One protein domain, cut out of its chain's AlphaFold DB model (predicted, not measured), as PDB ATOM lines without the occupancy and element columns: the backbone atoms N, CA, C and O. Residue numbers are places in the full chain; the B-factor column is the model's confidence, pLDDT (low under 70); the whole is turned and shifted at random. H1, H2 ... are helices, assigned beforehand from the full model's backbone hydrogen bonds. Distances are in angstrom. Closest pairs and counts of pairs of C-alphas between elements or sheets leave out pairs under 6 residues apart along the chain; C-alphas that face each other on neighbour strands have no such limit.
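This is residues 15 to 72 of the 160 residues of an uncharacterized protein of Methanobacterium sp (UniProt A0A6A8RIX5). Three helices make a compact triangle: H1, the longest, is crossed at a steep angle by H2, which meets the first half of H1, and H3 sits across the corner where H1 begins and H2 ends. After H3, residues 64 to 72 loop in toward H1 and H2 and fold back. The printed part has 58 residues with three named helices, in the order H1, H2, H3, and no named strand; its class is all helix. It is compact, with a radius of gyration of the C-alphas of 10.4 A and spans of 30 by 22 by 16 A.

Find C-alpha 15 at (-49.482, -15.966, 8.755); from there H1, residues 15 to 28, runs 19.7 A to C-alpha 28 at (-42.279, -29.247, 21.452). H2 holds residues 34 to 45 and is 16.7 A long. Look then for H3, residues 54 to 63, which runs 14.3 A and ends with C-alpha 63 at (-31.018, -15.262, 14.621).

Start at H1, which touches H2 with residues 17 to 21 alone, while H2 touches H1 with residues 37 to 41 alone. Their closest C-alphas, those of Cys 17 and Tyr 41, are 6.2 A apart. The two run opposite ways at a steep tilt of 46 degrees. H1 and H3 touch only at their ends, and only just, with 3 pairs of C-alphas within 8 A; the closest are those of Cys 17 and Val 57, 6.8 A apart. These two run the same way at a steep tilt of 44 degrees. H2 touches H3 with residue 44 alone, only just, with 3 pairs within 8 A; the closest C-alphas, those of Ile 44 and Ala 56, are 7.2 A apart. They run opposite ways at a steep tilt of 68 degrees, only just short of about perpendicular. In H2 and H3 every O i to N i+4 pair is within hydrogen-bond range; in H1, 9 of 10 are.

The two C-alphas farthest apart are those of Gly 29 and Arg 48, 30.4 A. The printed part has no cut. The link from H1 to H2 is tight, with 5 residues, and that from H2 to H3 is short, with 8. The model's mean pLDDT over the printed part is 97.8, and no printed residue is under 70.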
ATOM      1  N   CYS A  15     -49.431 -14.536   9.118       97.88
ATOM      2  CA  CYS A  15     -49.482 -15.966   8.755       97.88
ATOM      3  C   CYS A  15     -48.117 -16.667   8.730       97.88
ATOM      4  O   CYS A  15     -47.967 -17.813   9.147       97.88
ATOM      5  N   SER A  16     -47.097 -15.947   8.277       98.31
ATOM      6  CA  SER A  16     -45.707 -16.387   8.248       98.31
ATOM      7  C   SER A  16     -45.096 -16.637   9.643       98.31
ATOM      8  O   SER A  16     -44.339 -17.592   9.804       98.31
ATOM      9  N   CYS A  17     -45.425 -15.849  10.664       98.56
ATOM     10  CA  CYS A  17     -45.050 -16.078  12.061       98.56
ATOM     11  C   CYS A  17     -45.955 -17.127  12.724       98.56
ATOM     12  O   CYS A  17     -45.448 -17.994  13.437       98.56
ATOM     13  N   ALA A  18     -47.260 -17.111  12.430       98.56
ATOM     14  CA  ALA A  18     -48.209 -18.109  12.922       98.56
ATOM     15  C   ALA A  18     -47.821 -19.536  12.490       98.56
ATOM     16  O   ALA A  18     -47.728 -20.434  13.326       98.56
ATOM     17  N   ALA A  19     -47.477 -19.736  11.213       98.62
ATOM     18  CA  ALA A  19     -46.999 -21.019  10.698       98.62
ATOM     19  C   ALA A  19     -45.692 -21.476  11.374       98.62
ATOM     20  O   ALA A  19     -45.533 -22.654  11.691       98.62
ATOM     21  N   ALA A  20     -44.763 -20.561  11.665       98.62
ATOM     22  CA  ALA A  20     -43.567 -20.903  12.435       98.62
ATOM     23  C   ALA A  20     -43.930 -21.376  13.857       98.62
ATOM     24  O   ALA A  20     -43.406 -22.380  14.332       98.62
ATOM     25  N   ALA A  21     -44.877 -20.707  14.519       98.56
ATOM     26  CA  ALA A  21     -45.358 -21.090  15.845       98.56
ATOM     27  C   ALA A  21     -46.118 -22.431  15.860       98.56
ATOM     28  O   ALA A  21     -45.983 -23.209  16.810       98.56
ATOM     29  N   HIS A  22     -46.854 -22.762  14.796       98.56
ATOM     30  CA  HIS A  22     -47.455 -24.091  14.636       98.56
ATOM     31  C   HIS A  22     -46.395 -25.188  14.482       98.56
ATOM     32  O   HIS A  22     -46.539 -26.245  15.092       98.56
ATOM     33  N   LEU A  23     -45.299 -24.939  13.757       98.56
ATOM     34  CA  LEU A  23     -44.170 -25.877  13.715       98.56
ATOM     35  C   LEU A  23     -43.479 -26.016  15.077       98.56
ATOM     36  O   LEU A  23     -43.188 -27.132  15.489       98.56
ATOM     37  N   ILE A  24     -43.296 -24.921  15.825       98.38
ATOM     38  CA  ILE A  24     -42.784 -24.998  17.206       98.38
ATOM     39  C   ILE A  24     -43.677 -25.917  18.043       98.38
ATOM     40  O   ILE A  24     -43.173 -26.819  18.702       98.38
ATOM     41  N   THR A  25     -44.997 -25.737  17.958       97.94
ATOM     42  CA  THR A  25     -45.973 -26.574  18.672       97.94
ATOM     43  C   THR A  25     -45.858 -28.048  18.270       97.94
ATOM     44  O   THR A  25     -45.937 -28.921  19.130       97.94
ATOM     45  N   LEU A  26     -45.645 -28.342  16.981       97.38
ATOM     46  CA  LEU A  26     -45.404 -29.706  16.500       97.38
ATOM     47  C   LEU A  26     -44.151 -30.320  17.147       97.38
ATOM     48  O   LEU A  26     -44.184 -31.478  17.557       97.38
ATOM     49  N   TRP A  27     -43.062 -29.558  17.241       97.38
ATOM     50  CA  TRP A  27     -41.773 -30.052  17.729       97.38
ATOM     51  C   TRP A  27     -41.709 -30.201  19.248       97.38
ATOM     52  O   TRP A  27     -41.054 -31.111  19.754       97.38
ATOM     53  N   THR A  28     -42.363 -29.303  19.984       96.31
ATOM     54  CA  THR A  28     -42.279 -29.247  21.452       96.31
ATOM     55  C   THR A  28     -43.474 -29.898  22.140       96.31
ATOM     56  O   THR A  28     -43.365 -30.303  23.294       96.31
ATOM     57  N   GLY A  29     -44.618 -29.990  21.454       95.12
ATOM     58  CA  GLY A  29     -45.910 -30.330  22.051       95.12
ATOM     59  C   GLY A  29     -46.570 -29.177  22.819       95.12
ATOM     60  O   GLY A  29     -47.708 -29.329  23.264       95.12
ATOM     61  N   ASP A  30     -45.897 -28.029  22.937       94.62
ATOM     62  CA  ASP A  30     -46.333 -26.867  23.708       94.62
ATOM     63  C   ASP A  30     -46.536 -25.664  22.786       94.62
ATOM     64  O   ASP A  30     -45.601 -25.187  22.139       94.62
ATOM     65  N   ALA A  31     -47.765 -25.148  22.748       96.50
ATOM     66  CA  ALA A  31     -48.096 -24.001  21.918       96.50
ATOM     67  C   ALA A  31     -47.464 -22.709  22.470       96.50
ATOM     68  O   ALA A  31     -47.721 -22.358  23.629       96.50
ATOM     69  N   PRO A  32     -46.696 -21.957  21.656       97.25
ATOM     70  CA  PRO A  32     -46.210 -20.637  22.034       97.25
ATOM     71  C   PRO A  32     -47.320 -19.698  22.528       97.25
ATOM     72  O   PRO A  32     -48.430 -19.737  21.991       97.25
ATOM     73  N   PRO A  33     -47.046 -18.803  23.497       97.25
ATOM     74  CA  PRO A  33     -47.987 -17.751  23.866       97.25
ATOM     75  C   PRO A  33     -48.231 -16.793  22.695       97.25
ATOM     76  O   PRO A  33     -47.279 -16.252  22.134       97.25
ATOM     77  N   GLU A  34     -49.497 -16.509  22.385       97.44
ATOM     78  CA  GLU A  34     -49.893 -15.660  21.249       97.44
ATOM     79  C   GLU A  34     -49.191 -14.303  21.227       97.44
ATOM     80  O   GLU A  34     -48.585 -13.932  20.224       97.44
ATOM     81  N   LYS A  35     -49.136 -13.630  22.380       98.06
ATOM     82  CA  LYS A  35     -48.430 -12.354  22.544       98.06
ATOM     83  C   LYS A  35     -46.982 -12.391  22.041       98.06
ATOM     84  O   LYS A  35     -46.526 -11.414  21.469       98.06
ATOM     85  N   GLN A  36     -46.259 -13.495  22.238       98.56
ATOM     86  CA  GLN A  36     -44.854 -13.598  21.822       98.56
ATOM     87  C   GLN A  36     -44.695 -13.847  20.317       98.56
ATOM     88  O   GLN A  36     -43.666 -13.492  19.741       98.56
ATOM     89  N   VAL A  37     -45.694 -14.462  19.679       98.56
ATOM     90  CA  VAL A  37     -45.730 -14.637  18.220       98.56
ATOM     91  C   VAL A  37     -46.029 -13.294  17.552       98.56
ATOM     92  O   VAL A  37     -45.290 -12.890  16.654       98.56
ATOM     93  N   VAL A  38     -47.008 -12.549  18.075       98.44
ATOM     94  CA  VAL A  38     -47.326 -11.185  17.621       98.44
ATOM     95  C   VAL A  38     -46.148 -10.229  17.853       98.44
ATOM     96  O   VAL A  38     -45.786  -9.479  16.953       98.44
ATOM     97  N   GLU A  39     -45.462 -10.304  18.998       98.50
ATOM     98  CA  GLU A  39     -44.249  -9.507  19.254       98.50
ATOM     99  C   GLU A  39     -43.128  -9.807  18.239       98.50
ATOM    100  O   GLU A  39     -42.408  -8.895  17.831       98.50
ATOM    101  N   ALA A  40     -42.975 -11.061  17.795       98.56
ATOM    102  CA  ALA A  40     -42.022 -11.403  16.738       98.56
ATOM    103  C   ALA A  40     -42.429 -10.796  15.387       98.56
ATOM    104  O   ALA A  40     -41.585 -10.225  14.697       98.56
ATOM    105  N   TYR A  41     -43.713 -10.873  15.031       98.69
ATOM    106  CA  TYR A  41     -44.256 -10.224  13.837       98.69
ATOM    107  C   TYR A  41     -44.001  -8.710  13.854       98.69
ATOM    108  O   TYR A  41     -43.397  -8.166  12.924       98.69
ATOM    109  N   GLU A  42     -44.364  -8.038  14.949       98.44
ATOM    110  CA  GLU A  42     -44.161  -6.600  15.138       98.44
ATOM    111  C   GLU A  42     -42.678  -6.211  15.087       98.44
ATOM    112  O   GLU A  42     -42.330  -5.179  14.504       98.44
ATOM    113  N   ALA A  43     -41.790  -7.042  15.642       98.44
ATOM    114  CA  ALA A  43     -40.349  -6.815  15.588       98.44
ATOM    115  C   ALA A  43     -39.807  -6.840  14.150       98.44
ATOM    116  O   ALA A  43     -38.927  -6.043  13.815       98.44
ATOM    117  N   ILE A  44     -40.333  -7.715  13.285       98.38
ATOM    118  CA  ILE A  44     -39.905  -7.808  11.882       98.38
ATOM    119  C   ILE A  44     -40.507  -6.664  11.049       98.38
ATOM    120  O   ILE A  44     -39.820  -6.089  10.201       98.38
ATOM    121  N   THR A  45     -41.774  -6.303  11.271       98.19
ATOM    122  CA  THR A  45     -42.462  -5.268  10.474       98.19
ATOM    123  C   THR A  45     -42.149  -3.836  10.914       98.19
ATOM    124  O   THR A  45     -42.354  -2.884  10.138       98.19
ATOM    125  N   GLY A  46     -41.657  -3.669  12.145       97.00
ATOM    126  CA  GLY A  46     -41.570  -2.383  12.831       97.00
ATOM    127  C   GLY A  46     -42.939  -1.883  13.307       97.00
ATOM    128  O   GLY A  46     -43.193  -0.681  13.244       97.00
ATOM    129  N   GLY A  47     -43.832  -2.797  13.705       95.06
ATOM    130  CA  GLY A  47     -45.179  -2.501  14.209       95.06
ATOM    131  C   GLY A  47     -46.206  -2.115  13.139       95.06
ATOM    132  O   GLY A  47     -47.241  -1.534  13.458       95.06
ATOM    133  N   ARG A  48     -45.925  -2.384  11.860       96.50
ATOM    134  CA  ARG A  48     -46.874  -2.150  10.759       96.50
ATOM    135  C   ARG A  48     -47.570  -3.450  10.405       96.50
ATOM    136  O   ARG A  48     -46.906  -4.473  10.297       96.50
ATOM    137  N   ASP A  49     -48.865  -3.378  10.134       97.56
ATOM    138  CA  ASP A  49     -49.611  -4.542   9.676       97.56
ATOM    139  C   ASP A  49     -49.425  -4.746   8.160       97.56
ATOM    140  O   ASP A  49     -50.097  -4.112   7.346       97.56
ATOM    141  N   ILE A  50     -48.417  -5.537   7.783       96.88
ATOM    142  CA  ILE A  50     -48.041  -5.841   6.399       96.88
ATOM    143  C   ILE A  50     -47.549  -7.291   6.282       96.88
ATOM    144  O   ILE A  50     -46.867  -7.774   7.187       96.88
ATOM    145  N   PRO A  51     -47.794  -7.974   5.147       95.06
ATOM    146  CA  PRO A  51     -47.288  -9.324   4.944       95.06
ATOM    147  C   PRO A  51     -45.758  -9.344   4.960       95.06
ATOM    148  O   PRO A  51     -45.092  -8.443   4.432       95.06
ATOM    149  N   LEU A  52     -45.196 -10.404   5.537       96.31
ATOM    150  CA  LEU A  52     -43.754 -10.593   5.634       96.31
ATOM    151  C   LEU A  52     -43.221 -11.510   4.526       96.31
ATOM    152  O   LEU A  52     -43.819 -12.544   4.226       96.31
ATOM    153  N   PRO A  53     -42.062 -11.183   3.927       96.06
ATOM    154  CA  PRO A  53     -41.384 -12.106   3.031       96.06
ATOM    155  C   PRO A  53     -40.785 -13.279   3.821       96.06
ATOM    156  O   PRO A  53     -40.167 -13.067   4.867       96.06
ATOM    157  N   GLU A  54     -40.876 -14.492   3.263       97.62
ATOM    158  CA  GLU A  54     -40.367 -15.758   3.834       97.62
ATOM    159  C   GLU A  54     -38.992 -15.605   4.501       97.62
ATOM    160  O   GLU A  54     -38.784 -15.936   5.668       97.62
ATOM    161  N   ILE A  55     -38.045 -15.023   3.764       98.00
ATOM    162  CA  ILE A  55     -36.656 -14.897   4.198       98.00
ATOM    163  C   ILE A  55     -36.475 -13.983   5.417       98.00
ATOM    164  O   ILE A  55     -35.513 -14.164   6.162       98.00
ATOM    165  N   ALA A  56     -37.351 -12.994   5.628       98.44
ATOM    166  CA  ALA A  56     -37.271 -12.127   6.804       98.44
ATOM    167  C   ALA A  56     -37.646 -12.903   8.070       98.44
ATOM    168  O   ALA A  56     -36.936 -12.813   9.070       98.44
ATOM    169  N   VAL A  57     -38.696 -13.725   7.987       98.62
ATOM    170  CA  VAL A  57     -39.154 -14.570   9.095       98.62
ATOM    171  C   VAL A  57     -38.140 -15.663   9.397       98.62
ATOM    172  O   VAL A  57     -37.726 -15.787  10.545       98.62
ATOM    173  N   LEU A  58     -37.652 -16.388   8.385       98.75
ATOM    174  CA  LEU A  58     -36.650 -17.444   8.582       98.75
ATOM    175  C   LEU A  58     -35.351 -16.908   9.203       98.75
ATOM    176  O   LEU A  58     -34.799 -17.517  10.121       98.75
ATOM    177  N   LYS A  59     -34.878 -15.733   8.762       98.69
ATOM    178  CA  LYS A  59     -33.708 -15.080   9.374       98.69
ATOM    179  C   LYS A  59     -33.975 -14.671  10.817       98.69
ATOM    180  O   LYS A  59     -33.155 -14.976  11.676       98.69
ATOM    181  N   TYR A  60     -35.104 -14.018  11.094       98.75
ATOM    182  CA  TYR A  60     -35.460 -13.622  12.456       98.75
ATOM    183  C   TYR A  60     -35.586 -14.839  13.379       98.75
ATOM    184  O   TYR A  60     -35.040 -14.848  14.480       98.75
ATOM    185  N   TRP A  61     -36.239 -15.899  12.907       98.75
ATOM    186  CA  TRP A  61     -36.412 -17.135  13.657       98.75
ATOM    187  C   TRP A  61     -35.074 -17.812  13.969       98.75
ATOM    188  O   TRP A  61     -34.850 -18.251  15.095       98.75
ATOM    189  N   ARG A  62     -34.140 -17.835  13.016       98.69
ATOM    190  CA  ARG A  62     -32.793 -18.367  13.248       98.69
ATOM    191  C   ARG A  62     -31.967 -17.494  14.190       98.69
ATOM    192  O   ARG A  62     -31.285 -18.017  15.072       98.69
ATOM    193  N   ASP A  63     -31.974 -16.179  13.990       98.50
ATOM    194  CA  ASP A  63     -31.018 -15.262  14.621       98.50
ATOM    195  C   ASP A  63     -31.486 -14.782  16.007       98.50
ATOM    196  O   ASP A  63     -30.673 -14.687  16.932       98.50
ATOM    197  N   THR A  64     -32.790 -14.556  16.168       98.44
ATOM    198  CA  THR A  64     -33.425 -14.042  17.393       98.44
ATOM    199  C   THR A  64     -34.288 -15.104  18.072       98.44
ATOM    200  O   THR A  64     -34.201 -15.287  19.284       98.44
ATOM    201  N   GLY A  65     -35.075 -15.837  17.284       98.25
ATOM    202  CA  GLY A  65     -36.065 -16.794  17.769       98.25
ATOM    203  C   GLY A  65     -37.482 -16.226  17.807       98.25
ATOM    204  O   GLY A  65     -37.687 -15.021  17.927       98.25
ATOM    205  N   ILE A  66     -38.465 -17.118  17.719       98.62
ATOM    206  CA  ILE A  66     -39.892 -16.820  17.875       98.62
ATOM    207  C   ILE A  66     -40.346 -17.502  19.161       98.62
ATOM    208  O   ILE A  66     -40.107 -18.694  19.341       98.62
ATOM    209  N   ALA A  67     -40.930 -16.734  20.087       97.38
ATOM    210  CA  ALA A  67     -41.308 -17.213  21.421       97.38
ATOM    211  C   ALA A  67     -40.178 -17.950  22.177       97.38
ATOM    212  O   ALA A  67     -40.407 -18.914  22.899       97.38
ATOM    213  N   GLY A  68     -38.926 -17.521  21.981       97.06
ATOM    214  CA  GLY A  68     -37.746 -18.146  22.593       97.06
ATOM    215  C   GLY A  68     -37.213 -19.391  21.873       97.06
ATOM    216  O   GLY A  68     -36.167 -19.903  22.269       97.06
ATOM    217  N   HIS A  69     -37.857 -19.845  20.796       98.31
ATOM    218  CA  HIS A  69     -37.417 -20.990  19.998       98.31
ATOM    219  C   HIS A  69     -36.689 -20.532  18.737       98.31
ATOM    220  O   HIS A  69     -37.185 -19.680  17.998       98.31
ATOM    221  N   ARG A  70     -35.517 -21.113  18.474       98.50
ATOM    222  CA  ARG A  70     -34.686 -20.814  17.302       98.50
ATOM    223  C   ARG A  70     -34.562 -22.041  16.420       98.50
ATOM    224  O   ARG A  70     -34.411 -23.139  16.935       98.50
ATOM    225  N   ILE A  71     -34.537 -21.814  15.113       98.62
ATOM    226  CA  ILE A  71     -34.054 -22.806  14.150       98.62
ATOM    227  C   ILE A  71     -32.545 -22.632  13.963       98.62
ATOM    228  O   ILE A  71     -32.015 -21.526  14.085       98.62
ATOM    229  N   SER A  72     -31.839 -23.715  13.666       98.12
ATOM    230  CA  SER A  72     -30.408 -23.685  13.339       98.12
ATOM    231  C   SER A  72     -30.161 -23.399  11.854       98.12
ATOM    232  O   SER A  72     -29.175 -22.748  11.498       98.12
TER     233      SER A  72